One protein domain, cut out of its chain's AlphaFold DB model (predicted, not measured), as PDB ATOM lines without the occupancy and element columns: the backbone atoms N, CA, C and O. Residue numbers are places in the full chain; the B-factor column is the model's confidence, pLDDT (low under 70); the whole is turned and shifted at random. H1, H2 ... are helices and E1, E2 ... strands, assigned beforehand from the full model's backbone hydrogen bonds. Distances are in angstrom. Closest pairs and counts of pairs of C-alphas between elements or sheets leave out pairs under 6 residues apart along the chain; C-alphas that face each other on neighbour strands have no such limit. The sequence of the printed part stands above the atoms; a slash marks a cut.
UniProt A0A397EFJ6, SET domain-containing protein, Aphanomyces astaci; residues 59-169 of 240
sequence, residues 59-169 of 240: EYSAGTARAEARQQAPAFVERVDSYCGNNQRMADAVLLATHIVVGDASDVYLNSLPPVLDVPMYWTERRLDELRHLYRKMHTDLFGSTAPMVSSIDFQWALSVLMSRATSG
ATOM      1  N   GLU A  59     189.214 245.878 203.701       96.56
ATOM      2  CA  GLU A  59     189.433 244.958 202.581       96.56
ATOM      3  C   GLU A  59     190.756 245.259 201.858       96.56
ATOM      4  O   GLU A  59     191.531 244.353 201.583       96.56
ATOM      5  N   TYR A  60     191.127 246.533 201.739       97.44
ATOM      6  CA  TYR A  60     192.364 246.971 201.089       97.44
ATOM      7  C   TYR A  60     193.576 247.052 202.032       97.44
ATOM      8  O   TYR A  60     194.528 247.804 201.780       97.44
ATOM      9  N   SER A  61     193.556 246.283 203.126       98.12
ATOM     10  CA  SER A  61     194.629 246.249 204.122       98.12
ATOM     11  C   SER A  61     195.524 245.024 203.972       98.12
ATOM     12  O   SER A  61     195.074 243.923 203.648       98.12
ATOM     13  N   ALA A  62     196.810 245.181 204.293       98.12
ATOM     14  CA  ALA A  62     197.764 244.077 204.263       98.12
ATOM     15  C   ALA A  62     197.379 242.931 205.216       98.12
ATOM     16  O   ALA A  62     197.646 241.765 204.925       98.12
ATOM     17  N   GLY A  63     196.721 243.252 206.335       97.31
ATOM     18  CA  GLY A  63     196.211 242.258 207.278       97.31
ATOM     19  C   GLY A  63     195.156 241.351 206.645       97.31
ATOM     20  O   GLY A  63     195.276 240.127 206.739       97.31
ATOM     21  N   THR A  64     194.170 241.937 205.960       97.94
ATOM     22  CA  THR A  64     193.135 241.186 205.231       97.94
ATOM     23  C   THR A  64     193.742 240.398 204.080       97.94
ATOM     24  O   THR A  64     193.564 239.181 204.025       97.94
ATOM     25  N   ALA A  65     194.567 241.041 203.246       98.31
ATOM     26  CA  ALA A  65     195.248 240.387 202.130       98.31
ATOM     27  C   ALA A  65     196.045 239.148 202.577       98.31
ATOM     28  O   ALA A  65     195.964 238.082 201.965       98.31
ATOM     29  N   ARG A  66     196.788 239.252 203.688       98.44
ATOM     30  CA  ARG A  66     197.535 238.122 204.256       98.44
ATOM     31  C   ARG A  66     196.613 237.042 204.821       98.44
ATOM     32  O   ARG A  66     196.912 235.859 204.653       98.44
ATOM     33  N   ALA A  67     195.540 237.413 205.518       98.25
ATOM     34  CA  ALA A  67     194.594 236.454 206.084       98.25
ATOM     35  C   ALA A  67     193.910 235.626 204.986       98.25
ATOM     36  O   ALA A  67     193.891 234.396 205.064       98.25
ATOM     37  N   GLU A  68     193.444 236.282 203.926       97.69
ATOM     38  CA  GLU A  68     192.834 235.618 202.776       97.69
ATOM     39  C   GLU A  68     193.837 234.760 202.007       97.69
ATOM     40  O   GLU A  68     193.557 233.597 201.716       97.69
ATOM     41  N   ALA A  69     195.043 235.276 201.747       97.12
ATOM     42  CA  ALA A  69     196.087 234.506 201.076       97.12
ATOM     43  C   ALA A  69     196.476 233.250 201.873       97.12
ATOM     44  O   ALA A  69     196.717 232.202 201.282       97.12
ATOM     45  N   ARG A  70     196.488 233.305 203.213       98.06
ATOM     46  CA  ARG A  70     196.719 232.115 204.054       98.06
ATOM     47  C   ARG A  70     195.618 231.072 203.904       98.06
ATOM     48  O   ARG A  70     195.911 229.882 203.955       98.06
ATOM     49  N   GLN A  71     194.374 231.507 203.730       97.69
ATOM     50  CA  GLN A  71     193.241 230.608 203.543       97.69
ATOM     51  C   GLN A  71     193.223 229.991 202.139       97.69
ATOM     52  O   GLN A  71     192.943 228.804 201.994       97.69
ATOM     53  N   GLN A  72     193.512 230.788 201.109       96.00
ATOM     54  CA  GLN A  72     193.339 230.396 199.708       96.00
ATOM     55  C   GLN A  72     194.613 229.810 199.081       96.00
ATOM     56  O   GLN A  72     194.538 228.913 198.244       96.00
ATOM     57  N   ALA A  73     195.789 230.300 199.481       95.69
ATOM     58  CA  ALA A  73     197.084 229.960 198.894       95.69
ATOM     59  C   ALA A  73     198.227 229.952 199.943       95.69
ATOM     60  O   ALA A  73     199.206 230.691 199.800       95.69
ATOM     61  N   PRO A  74     198.172 229.101 200.988       97.38
ATOM     62  CA  PRO A  74     199.158 229.102 202.077       97.38
ATOM     63  C   PRO A  74     200.608 228.908 201.598       97.38
ATOM     64  O   PRO A  74     201.506 229.601 202.066       97.38
ATOM     65  N   ALA A  75     200.832 228.054 200.594       96.56
ATOM     66  CA  ALA A  75     202.159 227.843 200.008       96.56
ATOM     67  C   ALA A  75     202.727 229.102 199.320       96.56
ATOM     68  O   ALA A  75     203.944 229.275 199.239       96.56
ATOM     69  N   PHE A  76     201.865 229.993 198.815       96.31
ATOM     70  CA  PHE A  76     202.303 231.281 198.278       96.31
ATOM     71  C   PHE A  76     202.752 232.213 199.404       96.31
ATOM     72  O   PHE A  76     203.807 232.829 199.289       96.31
ATOM     73  N   VAL A  77     202.017 232.255 200.520       98.00
ATOM     74  CA  VAL A  77     202.409 233.039 201.703       98.00
ATOM     75  C   VAL A  77     203.766 232.578 202.239       98.00
ATOM     76  O   VAL A  77     204.640 233.411 202.456       98.00
ATOM     77  N   GLU A  78     203.986 231.267 202.364       97.75
ATOM     78  CA  GLU A  78     205.281 230.707 202.779       97.75
ATOM     79  C   GLU A  78     206.419 231.104 201.831       97.75
ATOM     80  O   GLU A  78     207.510 231.457 202.279       97.75
ATOM     81  N   ARG A  79     206.168 231.093 200.515       97.44
ATOM     82  CA  ARG A  79     207.144 231.535 199.512       97.44
ATOM     83  C   ARG A  79     207.471 233.019 199.653       97.44
ATOM     84  O   ARG A  79     208.644 233.379 199.600       97.44
ATOM     85  N   VAL A  80     206.459 233.867 199.836       97.75
ATOM     86  CA  VAL A  80     206.639 235.313 200.035       97.75
ATOM     87  C   VAL A  80     207.430 235.584 201.312       97.75
ATOM     88  O   VAL A  80     208.406 236.335 201.271       97.75
ATOM     89  N   ASP A  81     207.056 234.944 202.421       98.06
ATOM     90  CA  ASP A  81     207.745 235.087 203.705       98.06
ATOM     91  C   ASP A  81     209.195 234.578 203.604       98.06
ATOM     92  O   ASP A  81     210.119 235.244 204.070       98.06
ATOM     93  N   SER A  82     209.434 233.456 202.916       97.81
ATOM     94  CA  SER A  82     210.784 232.934 202.673       97.81
ATOM     95  C   SER A  82     211.633 233.873 201.811       97.81
ATOM     96  O   SER A  82     212.792 234.118 202.150       97.81
ATOM     97  N   TYR A  83     211.066 234.434 200.737       96.75
ATOM     98  CA  TYR A  83     211.755 235.385 199.861       96.75
ATOM     99  C   TYR A  83     212.103 236.688 200.595       96.75
ATOM    100  O   TYR A  83     213.197 237.228 200.435       96.75
ATOM    101  N   CYS A  84     211.180 237.201 201.414       96.62
ATOM    102  CA  CYS A  84     211.365 238.459 202.142       96.62
ATOM    103  C   CYS A  84     212.188 238.298 203.431       96.62
ATOM    104  O   CYS A  84     212.703 239.289 203.960       96.62
ATOM    105  N   GLY A  85     212.310 237.073 203.950       96.25
ATOM    106  CA  GLY A  85     212.987 236.771 205.205       96.25
ATOM    107  C   GLY A  85     212.410 237.589 206.361       96.25
ATOM    108  O   GLY A  85     211.218 237.553 206.647       96.25
ATOM    109  N   ASN A  86     213.257 238.388 207.011       95.06
ATOM    110  CA  ASN A  86     212.843 239.218 208.147       95.06
ATOM    111  C   ASN A  86     212.114 240.515 207.739       95.06
ATOM    112  O   ASN A  86     211.681 241.271 208.609       95.06
ATOM    113  N   ASN A  87     211.977 240.809 206.440       95.62
ATOM    114  CA  ASN A  87     211.323 242.027 205.963       95.62
ATOM    115  C   ASN A  87     209.802 241.846 205.831       95.62
ATOM    116  O   ASN A  87     209.262 241.750 204.728       95.62
ATOM    117  N   GLN A  88     209.110 241.840 206.973       93.88
ATOM    118  CA  GLN A  88     207.652 241.665 207.028       93.88
ATOM    119  C   GLN A  88     206.885 242.734 206.245       93.88
ATOM    120  O   GLN A  88     205.921 242.417 205.562       93.88
ATOM    121  N   ARG A  89     207.354 243.989 206.248       93.50
ATOM    122  CA  ARG A  89     206.704 245.068 205.485       93.50
ATOM    123  C   ARG A  89     206.748 244.813 203.975       93.50
ATOM    124  O   ARG A  89     205.779 245.116 203.288       93.50
ATOM    125  N   MET A  90     207.846 244.257 203.455       95.12
ATOM    126  CA  MET A  90     207.914 243.848 202.047       95.12
ATOM    127  C   MET A  90     206.986 242.663 201.771       95.12
ATOM    128  O   MET A  90     206.269 242.692 200.778       95.12
ATOM    129  N   ALA A  91     206.954 241.660 202.652       97.25
ATOM    130  CA  ALA A  91     206.048 240.521 202.506       97.25
ATOM    131  C   ALA A  91     204.579 240.974 202.460       97.25
ATOM    132  O   ALA A  91     203.833 240.595 201.561       97.25
ATOM    133  N   ASP A  92     204.196 241.869 203.366       97.50
ATOM    134  CA  ASP A  92     202.867 242.476 203.418       97.50
ATOM    135  C   ASP A  92     202.558 243.309 202.165       97.50
ATOM    136  O   ASP A  92     201.450 243.230 201.641       97.50
ATOM    137  N   ALA A  93     203.535 244.052 201.631       97.19
ATOM    138  CA  ALA A  93     203.372 244.798 200.382       97.19
ATOM    139  C   ALA A  93     203.152 243.870 199.184       97.19
ATOM    140  O   ALA A  93     202.307 244.153 198.341       97.19
ATOM    141  N   VAL A  94     203.878 242.754 199.114       97.50
ATOM    142  CA  VAL A  94     203.711 241.742 198.063       97.50
ATOM    143  C   VAL A  94     202.328 241.099 198.145       97.50
ATOM    144  O   VAL A  94     201.653 240.975 197.123       97.50
ATOM    145  N   LEU A  95     201.891 240.707 199.345       98.12
ATOM    146  CA  LEU A  95     200.581 240.086 199.545       98.12
ATOM    147  C   LEU A  95     199.448 241.062 199.232       98.12
ATOM    148  O   LEU A  95     198.529 240.694 198.507       98.12
ATOM    149  N   LEU A  96     199.543 242.312 199.693       98.44
ATOM    150  CA  LEU A  96     198.555 243.342 199.382       98.44
ATOM    151  C   LEU A  96     198.534 243.681 197.886       98.44
ATOM    152  O   LEU A  96     197.463 243.751 197.296       98.44
ATOM    153  N   ALA A  97     199.699 243.818 197.245       97.69
ATOM    154  CA  ALA A  97     199.786 244.059 195.806       97.69
ATOM    155  C   ALA A  97     199.169 242.908 194.999       97.69
ATOM    156  O   ALA A  97     198.489 243.135 194.006       97.69
ATOM    157  N   THR A  98     199.377 241.667 195.443       97.19
ATOM    158  CA  THR A  98     198.745 240.491 194.831       97.19
ATOM    159  C   THR A  98     197.234 240.551 195.008       97.19
ATOM    160  O   THR A  98     196.512 240.408 194.028       97.19
ATOM    161  N   HIS A  99     196.769 240.807 196.234       97.00
ATOM    162  CA  HIS A  99     195.353 240.874 196.588       97.00
ATOM    163  C   HIS A  99     194.592 241.912 195.751       97.00
ATOM    164  O   HIS A  99     193.546 241.582 195.204       97.00
ATOM    165  N   ILE A 100     195.143 243.115 195.546       95.81
ATOM    166  CA  ILE A 100     194.474 244.131 194.714       95.81
ATOM    167  C   ILE A 100     194.456 243.784 193.218       95.81
ATOM    168  O   ILE A 100     193.563 244.229 192.510       95.81
ATOM    169  N   VAL A 101     195.411 242.994 192.716       95.31
ATOM    170  CA  VAL A 101     195.415 242.577 191.299       95.31
ATOM    171  C   VAL A 101     194.432 241.441 191.046       95.31
ATOM    172  O   VAL A 101     193.790 241.405 190.001       95.31
ATOM    173  N   VAL A 102     194.327 240.499 191.985       93.81
ATOM    174  CA  VAL A 102     193.405 239.354 191.871       93.81
ATOM    175  C   VAL A 102     192.000 239.664 192.392       93.81
ATOM    176  O   VAL A 102     191.136 238.790 192.341       93.81
ATOM    177  N   GLY A 103     191.796 240.872 192.921       87.94
ATOM    178  CA  GLY A 103     190.527 241.346 193.455       87.94
ATOM    179  C   GLY A 103     189.409 241.376 192.413       87.94
ATOM    180  O   GLY A 103     189.610 241.126 191.223       87.94
ATOM    181  N   ASP A 104     188.197 241.674 192.874       88.69
ATOM    182  CA  ASP A 104     187.020 241.723 192.013       88.69
ATOM    183  C   ASP A 104     187.191 242.788 190.915       88.69
ATOM    184  O   ASP A 104     187.377 243.972 191.189       88.69
ATOM    185  N   ALA A 105     187.079 242.378 189.650       88.25
ATOM    186  CA  ALA A 105     187.167 243.285 188.508       88.25
ATOM    187  C   ALA A 105     186.057 244.357 188.497       88.25
ATOM    188  O   ALA A 105     186.171 245.346 187.772       88.25
ATOM    189  N   SER A 106     184.986 244.170 189.273       91.50
ATOM    190  CA  SER A 106     183.901 245.137 189.467       91.50
ATOM    191  C   SER A 106     184.112 246.086 190.654       91.50
ATOM    192  O   SER A 106     183.288 246.981 190.863       91.50
ATOM    193  N   ASP A 107     185.218 245.945 191.396       94.56
ATOM    194  CA  ASP A 107     185.539 246.796 192.540       94.56
ATOM    195  C   ASP A 107     185.677 248.264 192.107       94.56
ATOM    196  O   ASP A 107     186.545 248.642 191.316       94.56
ATOM    197  N   VAL A 108     184.788 249.116 192.619       94.50
ATOM    198  CA  VAL A 108     184.707 250.528 192.221       94.50
ATOM    199  C   VAL A 108     185.933 251.316 192.675       94.50
ATOM    200  O   VAL A 108     186.352 252.238 191.972       94.50
ATOM    201  N   TYR A 109     186.509 250.981 193.830       95.50
ATOM    202  CA  TYR A 109     187.682 251.674 194.342       95.50
ATOM    203  C   TYR A 109     188.924 251.320 193.528       95.50
ATOM    204  O   TYR A 109     189.594 252.229 193.030       95.50
ATOM    205  N   LEU A 110     189.200 250.032 193.326       94.62
ATOM    206  CA  LEU A 110     190.371 249.588 192.570       94.62
ATOM    207  C   LEU A 110     190.329 250.102 191.126       94.62
ATOM    208  O   LEU A 110     191.346 250.557 190.604       94.62
ATOM    209  N   ASN A 111     189.141 250.151 190.516       92.44
ATOM    210  CA  ASN A 111     188.939 250.747 189.191       92.44
ATOM    211  C   ASN A 111     189.020 252.288 189.167       92.44
ATOM    212  O   ASN A 111     189.069 252.881 188.087       92.44
ATOM    213  N   SER A 112     189.014 252.957 190.326       92.19
ATOM    214  CA  SER A 112     189.228 254.408 190.434       92.19
ATOM    215  C   SER A 112     190.705 254.798 190.566       92.19
ATOM    216  O   SER A 112     191.048 255.969 190.374       92.19
ATOM    217  N   LEU A 113     191.583 253.828 190.856       92.75
ATOM    218  CA  LEU A 113     193.025 254.040 190.932       92.75
ATOM    219  C   LEU A 113     193.593 254.443 189.562       92.75
ATOM    220  O   LEU A 113     193.099 254.011 188.517       92.75
ATOM    221  N   PRO A 114     194.658 255.261 189.524       90.12
ATOM    222  CA  PRO A 114     195.250 255.677 188.263       90.12
ATOM    223  C   PRO A 114     195.834 254.469 187.503       90.12
ATOM    224  O   PRO A 114     196.669 253.740 188.048       90.12
ATOM    225  N   PRO A 115     195.477 254.285 186.220       87.06
ATOM    226  CA  PRO A 115     196.004 253.182 185.415       87.06
ATOM    227  C   PRO A 115     197.480 253.386 185.043       87.06
ATOM    228  O   PRO A 115     198.187 252.434 184.733       87.06
ATOM    229  N   VAL A 116     197.952 254.636 185.069       83.88
ATOM    230  CA  VAL A 116     199.342 255.016 184.809       83.88
ATOM    231  C   VAL A 116     199.796 255.947 185.923       83.88
ATOM    232  O   VAL A 116     199.119 256.928 186.231       83.88
ATOM    233  N   LEU A 117     200.943 255.630 186.515       86.81
ATOM    234  CA  LEU A 117     201.586 256.432 187.547       86.81
ATOM    235  C   LEU A 117     202.794 257.137 186.940       86.81
ATOM    236  O   LEU A 117     203.609 256.501 186.272       86.81
ATOM    237  N   ASP A 118     202.927 258.431 187.202       84.81
ATOM    238  CA  ASP A 118     204.140 259.164 186.863       84.81
ATOM    239  C   ASP A 118     205.151 258.983 187.997       84.81
ATOM    240  O   ASP A 118     205.225 259.785 188.912       84.81
ATOM    241  N   VAL A 119     205.852 257.851 188.011       85.19
ATOM    242  CA  VAL A 119     206.922 257.562 188.979       85.19
ATOM    243  C   VAL A 119     208.137 257.005 188.237       85.19
ATOM    244  O   VAL A 119     207.957 256.380 187.188       85.19
ATOM    245  N   PRO A 120     209.365 257.112 188.786       82.69
ATOM    246  CA  PRO A 120     210.589 256.668 188.113       82.69
ATOM    247  C   PRO A 120     210.573 255.214 187.629       82.69
ATOM    248  O   PRO A 120     211.309 254.861 186.716       82.69
ATOM    249  N   MET A 121     209.722 254.355 188.197       82.69
ATOM    250  CA  MET A 121     209.497 253.001 187.676       82.69
ATOM    251  C   MET A 121     209.123 252.976 186.185       82.69
ATOM    252  O   MET A 121     209.487 252.035 185.482       82.69
ATOM    253  N   TYR A 122     208.397 253.991 185.712       82.88
ATOM    254  CA  TYR A 122     207.839 254.064 184.361       82.88
ATOM    255  C   TYR A 122     208.620 254.985 183.421       82.88
ATOM    256  O   TYR A 122     208.283 255.066 182.240       82.88
ATOM    257  N   TRP A 123     209.667 255.660 183.902       83.12
ATOM    258  CA  TRP A 123     210.470 256.525 183.046       83.12
ATOM    259  C   TRP A 123     211.469 255.724 182.196       83.12
ATOM    260  O   TRP A 123     211.847 254.588 182.505       83.12
ATOM    261  N   THR A 124     211.869 256.306 181.067       79.06
ATOM    262  CA  THR A 124     212.594 255.599 179.995       79.06
ATOM    263  C   THR A 124     214.111 255.515 180.194       79.06
ATOM    264  O   THR A 124     214.804 254.893 179.389       79.06
ATOM    265  N   GLU A 125     214.663 256.132 181.238       79.94
ATOM    266  CA  GLU A 125     216.105 256.200 181.454       79.94
ATOM    267  C   GLU A 125     216.715 254.830 181.780       79.94
ATOM    268  O   GLU A 125     216.218 254.056 182.598       79.94
ATOM    269  N   ARG A 126     217.901 254.573 181.214       63.62
ATOM    270  CA  ARG A 126     218.640 253.308 181.370       63.62
ATOM    271  C   ARG A 126     218.941 252.931 182.826       63.62
ATOM    272  O   ARG A 126     218.949 251.757 183.165       63.62
ATOM    273  N   ARG A 127     219.177 253.902 183.717       61.78
ATOM    274  CA  ARG A 127     219.405 253.622 185.153       61.78
ATOM    275  C   ARG A 127     218.146 253.099 185.859       61.78
ATOM    276  O   ARG A 127     218.248 252.469 186.903       61.78
ATOM    277  N   LEU A 128     216.969 253.313 185.272       76.62
ATOM    278  CA  LEU A 128     215.686 252.824 185.774       76.62
ATOM    279  C   LEU A 128     215.340 251.439 185.197       76.62
ATOM    280  O   LEU A 128     214.423 250.782 185.688       76.62
ATOM    281  N   ASP A 129     216.101 250.936 184.210       77.06
ATOM    282  CA  ASP A 129     216.038 249.521 183.805       77.06
ATOM    283  C   ASP A 129     216.484 248.587 184.936       77.06
ATOM    284  O   ASP A 129     215.902 247.517 185.102       77.06
ATOM    285  N   GLU A 130     217.481 248.985 185.735       76.00
ATOM    286  CA  GLU A 130     217.970 248.189 186.870       76.00
ATOM    287  C   GLU A 130     216.899 248.051 187.956       76.00
ATOM    288  O   GLU A 130     216.667 246.955 188.473       76.00
ATOM    289  N   LEU A 131     216.182 249.144 188.243       77.75
ATOM    290  CA  LEU A 131     215.047 249.129 189.159       77.75
ATOM    291  C   LEU A 131     213.967 248.172 188.646       77.75
ATOM    292  O   LEU A 131     213.558 247.268 189.368       77.75
ATOM    293  N   ARG A 132     213.567 248.291 187.375       82.12
ATOM    294  CA  ARG A 132     212.585 247.385 186.755       82.12
ATOM    295  C   ARG A 132     213.053 245.929 186.752       82.12
ATOM    296  O   ARG A 132     212.243 245.024 186.954       82.12
ATOM    297  N   HIS A 133     214.346 245.680 186.554       84.81
ATOM    298  CA  HIS A 133     214.912 244.334 186.602       84.81
ATOM    299  C   HIS A 133     214.733 243.686 187.981       84.81
ATOM    300  O   HIS A 133     214.352 242.517 188.046       84.81
ATOM    301  N   LEU A 134     214.913 244.444 189.070       85.75
ATOM    302  CA  LEU A 134     214.666 243.959 190.432       85.75
ATOM    303  C   LEU A 134     213.218 243.475 190.613       85.75
ATOM    304  O   LEU A 134     213.004 242.372 191.117       85.75
ATOM    305  N   TYR A 135     212.227 244.254 190.169       88.00
ATOM    306  CA  TYR A 135     210.814 243.873 190.297       88.00
ATOM    307  C   TYR A 135     210.431 242.703 189.386       88.00
ATOM    308  O   TYR A 135     209.660 241.840 189.800       88.00
ATOM    309  N   ARG A 136     211.005 242.607 188.179       89.25
ATOM    310  CA  ARG A 136     210.812 241.436 187.302       89.25
ATOM    311  C   ARG A 136     211.404 240.164 187.902       89.25
ATOM    312  O   ARG A 136     210.786 239.106 187.803       89.25
ATOM    313  N   LYS A 137     212.582 240.263 188.526       91.56
ATOM    314  CA  LYS A 137     213.212 239.138 189.226       91.56
ATOM    315  C   LYS A 137     212.342 238.683 190.395       91.56
ATOM    316  O   LYS A 137     211.994 237.512 190.450       91.56
ATOM    317  N   MET A 138     211.919 239.618 191.248       93.44
ATOM    318  CA  MET A 138     210.993 239.336 192.350       93.44
ATOM    319  C   MET A 138     209.714 238.660 191.847       93.44
ATOM    320  O   MET A 138     209.312 237.631 192.374       93.44
ATOM    321  N   HIS A 139     209.096 239.204 190.797       95.56
ATOM    322  CA  HIS A 139     207.907 238.615 190.183       95.56
ATOM    323  C   HIS A 139     208.160 237.175 189.712       95.56
ATOM    324  O   HIS A 139     207.382 236.282 190.036       95.56
ATOM    325  N   THR A 140     209.276 236.930 189.026       94.12
ATOM    326  CA  THR A 140     209.649 235.589 188.548       94.12
ATOM    327  C   THR A 140     209.853 234.611 189.706       94.12
ATOM    328  O   THR A 140     209.341 233.495 189.658       94.12
ATOM    329  N   ASP A 141     210.557 235.030 190.757       94.44
ATOM    330  CA  ASP A 141     210.859 234.189 191.920       94.44
ATOM    331  C   ASP A 141     209.584 233.855 192.728       94.44
ATOM    332  O   ASP A 141     209.474 232.773 193.310       94.44
ATOM    333  N   LEU A 142     208.588 234.750 192.733       94.81
ATOM    334  CA  LEU A 142     207.337 234.580 193.477       94.81
ATOM    335  C   LEU A 142     206.235 233.860 192.688       94.81
ATOM    336  O   LEU A 142     205.574 232.978 193.241       94.81
ATOM    337  N   PHE A 143     206.024 234.210 191.420       94.50
ATOM    338  CA  PHE A 143     204.900 233.724 190.602       94.50
ATOM    339  C   PHE A 143     205.313 232.716 189.524       94.50
ATOM    340  O   PHE A 143     204.455 232.029 188.971       94.50
ATOM    341  N   GLY A 144     206.613 232.587 189.249       91.00
ATOM    342  CA  GLY A 144     207.140 231.781 188.152       91.00
ATOM    343  C   GLY A 144     207.028 232.466 186.786       91.00
ATOM    344  O   GLY A 144     206.401 233.513 186.626       91.00
ATOM    345  N   SER A 145     207.653 231.858 185.774       83.44
ATOM    346  CA  SER A 145     207.737 232.425 184.417       83.44
ATOM    347  C   SER A 145     206.637 231.950 183.461       83.44
ATOM    348  O   SER A 145     206.441 232.554 182.409       83.44
ATOM    349  N   THR A 146     205.940 230.860 183.785       79.81
ATOM    350  CA  THR A 146     205.004 230.196 182.865       79.81
ATOM    351  C   THR A 146     203.567 230.464 183.291       79.81
ATOM    352  O   THR A 146     203.135 229.937 184.310       79.81
ATOM    353  N   ALA A 147     202.838 231.260 182.495       74.31
ATOM    354  CA  ALA A 147     201.432 231.632 182.721       74.31
ATOM    355  C   ALA A 147     201.128 232.033 184.184       74.31
ATOM    356  O   ALA A 147     200.282 231.410 184.831       74.31
ATOM    357  N   PRO A 148     201.843 233.035 184.734       85.88
ATOM    358  CA  PRO A 148     201.657 233.433 186.121       85.88
ATOM    359  C   PRO A 148     200.244 233.988 186.331       85.88
ATOM    360  O   PRO A 148     199.716 234.698 185.478       85.88
ATOM    361  N   MET A 149     199.657 233.695 187.495       87.25
ATOM    362  CA  MET A 149     198.336 234.199 187.896       87.25
ATOM    363  C   MET A 149     198.268 235.732 187.874       87.25
ATOM    364  O   MET A 149     197.254 236.301 187.493       87.25
ATOM    365  N   VAL A 150     199.360 236.385 188.273       92.25
ATOM    366  CA  VAL A 150     199.526 237.838 188.248       92.25
ATOM    367  C   VAL A 150     200.601 238.177 187.225       92.25
ATOM    368  O   VAL A 150     201.703 237.624 187.278       92.25
ATOM    369  N   SER A 151     200.313 239.085 186.290       93.50
ATOM    370  CA  SER A 151     201.308 239.509 185.303       93.50
ATOM    371  C   SER A 151     202.395 240.382 185.949       93.50
ATOM    372  O   SER A 151     202.178 241.047 186.962       93.50
ATOM    373  N   SER A 152     203.591 240.414 185.353       91.75
ATOM    374  CA  SER A 152     204.684 241.258 185.866       91.75
ATOM    375  C   SER A 152     204.353 242.753 185.799       91.75
ATOM    376  O   SER A 152     204.861 243.528 186.608       91.75
ATOM    377  N   ILE A 153     203.510 243.151 184.840       90.94
ATOM    378  CA  ILE A 153     203.072 244.536 184.647       90.94
ATOM    379  C   ILE A 153     202.092 244.920 185.756       90.94
ATOM    380  O   ILE A 153     202.329 245.914 186.438       90.94
ATOM    381  N   ASP A 154     201.071 244.097 186.002       93.75
ATOM    382  CA  ASP A 154     200.060 244.376 187.032       93.75
ATOM    383  C   ASP A 154     200.678 244.367 188.431       93.75
ATOM    384  O   ASP A 154     200.369 245.217 189.260       93.75
ATOM    385  N   PHE A 155     201.637 243.470 188.681       94.38
ATOM    386  CA  PHE A 155     202.378 243.449 189.941       94.38
ATOM    387  C   PHE A 155     203.207 244.723 190.163       94.38
ATOM    388  O   PHE A 155     203.215 245.285 191.260       94.38
ATOM    389  N   GLN A 156     203.903 245.204 189.125       92.88
ATOM    390  CA  GLN A 156     204.663 246.458 189.192       92.88
ATOM    391  C   GLN A 156     203.743 247.668 189.377       92.88
ATOM    392  O   GLN A 156     204.072 248.567 190.160       92.88
ATOM    393  N   TRP A 157     202.589 247.675 188.706       94.00
ATOM    394  CA  TRP A 157     201.536 248.668 188.910       94.00
ATOM    395  C   TRP A 157     201.059 248.676 190.356       94.00
ATOM    396  O   TRP A 157     201.168 249.708 191.017       94.00
ATOM    397  N   ALA A 158     200.665 247.522 190.884       95.81
ATOM    398  CA  ALA A 158     200.160 247.382 192.239       95.81
ATOM    399  C   ALA A 158     201.175 247.847 193.291       95.81
ATOM    400  O   ALA A 158     200.847 248.652 194.160       95.81
ATOM    401  N   LEU A 159     202.442 247.439 193.181       94.75
ATOM    402  CA  LEU A 159     203.489 247.922 194.087       94.75
ATOM    403  C   LEU A 159     203.705 249.438 193.982       94.75
ATOM    404  O   LEU A 159     203.947 250.096 194.992       94.75
ATOM    405  N   SER A 160     203.602 250.002 192.778       93.19
ATOM    406  CA  SER A 160     203.713 251.450 192.567       93.19
ATOM    407  C   SER A 160     202.517 252.208 193.157       93.19
ATOM    408  O   SER A 160     202.700 253.278 193.741       93.19
ATOM    409  N   VAL A 161     201.309 251.640 193.085       95.50
ATOM    410  CA  VAL A 161     200.122 252.152 193.786       95.50
ATOM    411  C   VAL A 161     200.372 252.153 195.291       95.50
ATOM    412  O   VAL A 161     200.233 253.195 195.923       95.50
ATOM    413  N   LEU A 162     200.818 251.036 195.870       95.56
ATOM    414  CA  LEU A 162     201.061 250.967 197.313       95.56
ATOM    415  C   LEU A 162     202.117 251.978 197.774       95.56
ATOM    416  O   LEU A 162     201.923 252.634 198.791       95.56
ATOM    417  N   MET A 163     203.207 252.158 197.023       91.56
ATOM    418  CA  MET A 163     204.232 253.152 197.371       91.56
ATOM    419  C   MET A 163     203.716 254.597 197.310       91.56
ATOM    420  O   MET A 163     204.170 255.425 198.095       91.56
ATOM    421  N   SER A 164     202.799 254.897 196.387       91.88
ATOM    422  CA  SER A 164     202.305 256.261 196.143       91.88
ATOM    423  C   SER A 164     201.050 256.625 196.937       91.88
ATOM    424  O   SER A 164     200.763 257.808 197.099       91.88
ATOM    425  N   ARG A 165     200.262 255.643 197.390       94.38
ATOM    426  CA  ARG A 165     198.885 255.876 197.875       94.38
ATOM    427  C   ARG A 165     198.550 255.183 199.181       94.38
ATOM    428  O   ARG A 165     197.673 255.656 199.901       94.38
ATOM    429  N   ALA A 166     199.211 254.073 199.500       95.19
ATOM    430  CA  ALA A 166     198.929 253.384 200.748       95.19
ATOM    431  C   ALA A 166     199.517 254.161 201.924       95.19
ATOM    432  O   ALA A 166     200.620 254.708 201.862       95.19
ATOM    433  N   THR A 167     198.781 254.168 203.028       92.19
ATOM    434  CA  THR A 167     199.277 254.715 204.279       92.19
ATOM    435  C   THR A 167     199.965 253.609 205.065       92.19
ATOM    436  O   THR A 167     199.509 252.465 205.114       92.19
ATOM    437  N   SER A 168     201.101 253.933 205.670       86.81
ATOM    438  CA  SER A 168     201.803 253.038 206.582       86.81
ATOM    439  C   SER A 168     202.505 253.889 207.630       86.81
ATOM    440  O   SER A 168     203.161 254.875 207.308       86.81
ATOM    441  N   GLY A 169     202.354 253.531 208.897       80.75
ATOM    442  CA  GLY A 169     202.838 254.348 209.999       80.75
ATOM    443  C   GLY A 169     202.999 253.513 211.252       80.75
ATOM    444  O   GLY A 169     202.620 252.342 211.290       80.75
TER     445      GLY A 169
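This is residues 59 to 169 of the 240 residues of the protein "SET domain-containing protein" of Aphanomyces astaci (UniProt A0A397EFJ6). H3 is the core; H1 and H2 pack on one side, H5 crosses it on the other. The longest helix, H4, reaches outward from H2 and H5. The printed part, 111 residues with five named helices, then strand E1, is mostly helix and compact: radius of gyration of the C-alphas 13.8 A, spans 41 by 33 by 32 A.

Start at H4, residues 126 to 143: residue 142 alone touches H2, residues 74 to 84, closest C-alphas 142 and 80, 6.6 A. H5, residues 152 to 165, touches H3, residues 88 to 102, closest C-alphas 158 and 97, 4.9 A, at a steep tilt of 63 degrees. H3 touches H1, residues 62 to 72, closest C-alphas 96 and 62, 5.0 A. Every O i to N i+4 pair is within hydrogen-bond range in H1, H2, H3 and H5; 12 of 14 in H4.

Find C-alpha 126 at (218.640, 253.308, 181.370); H4 runs 25.6 A from there. E1, residues 167 to 169, ends at (202.838, 254.348, 209.999).

The printed part has no cut. The link H3 to H4 is long. Residues 126 to 127 have pLDDT under 70.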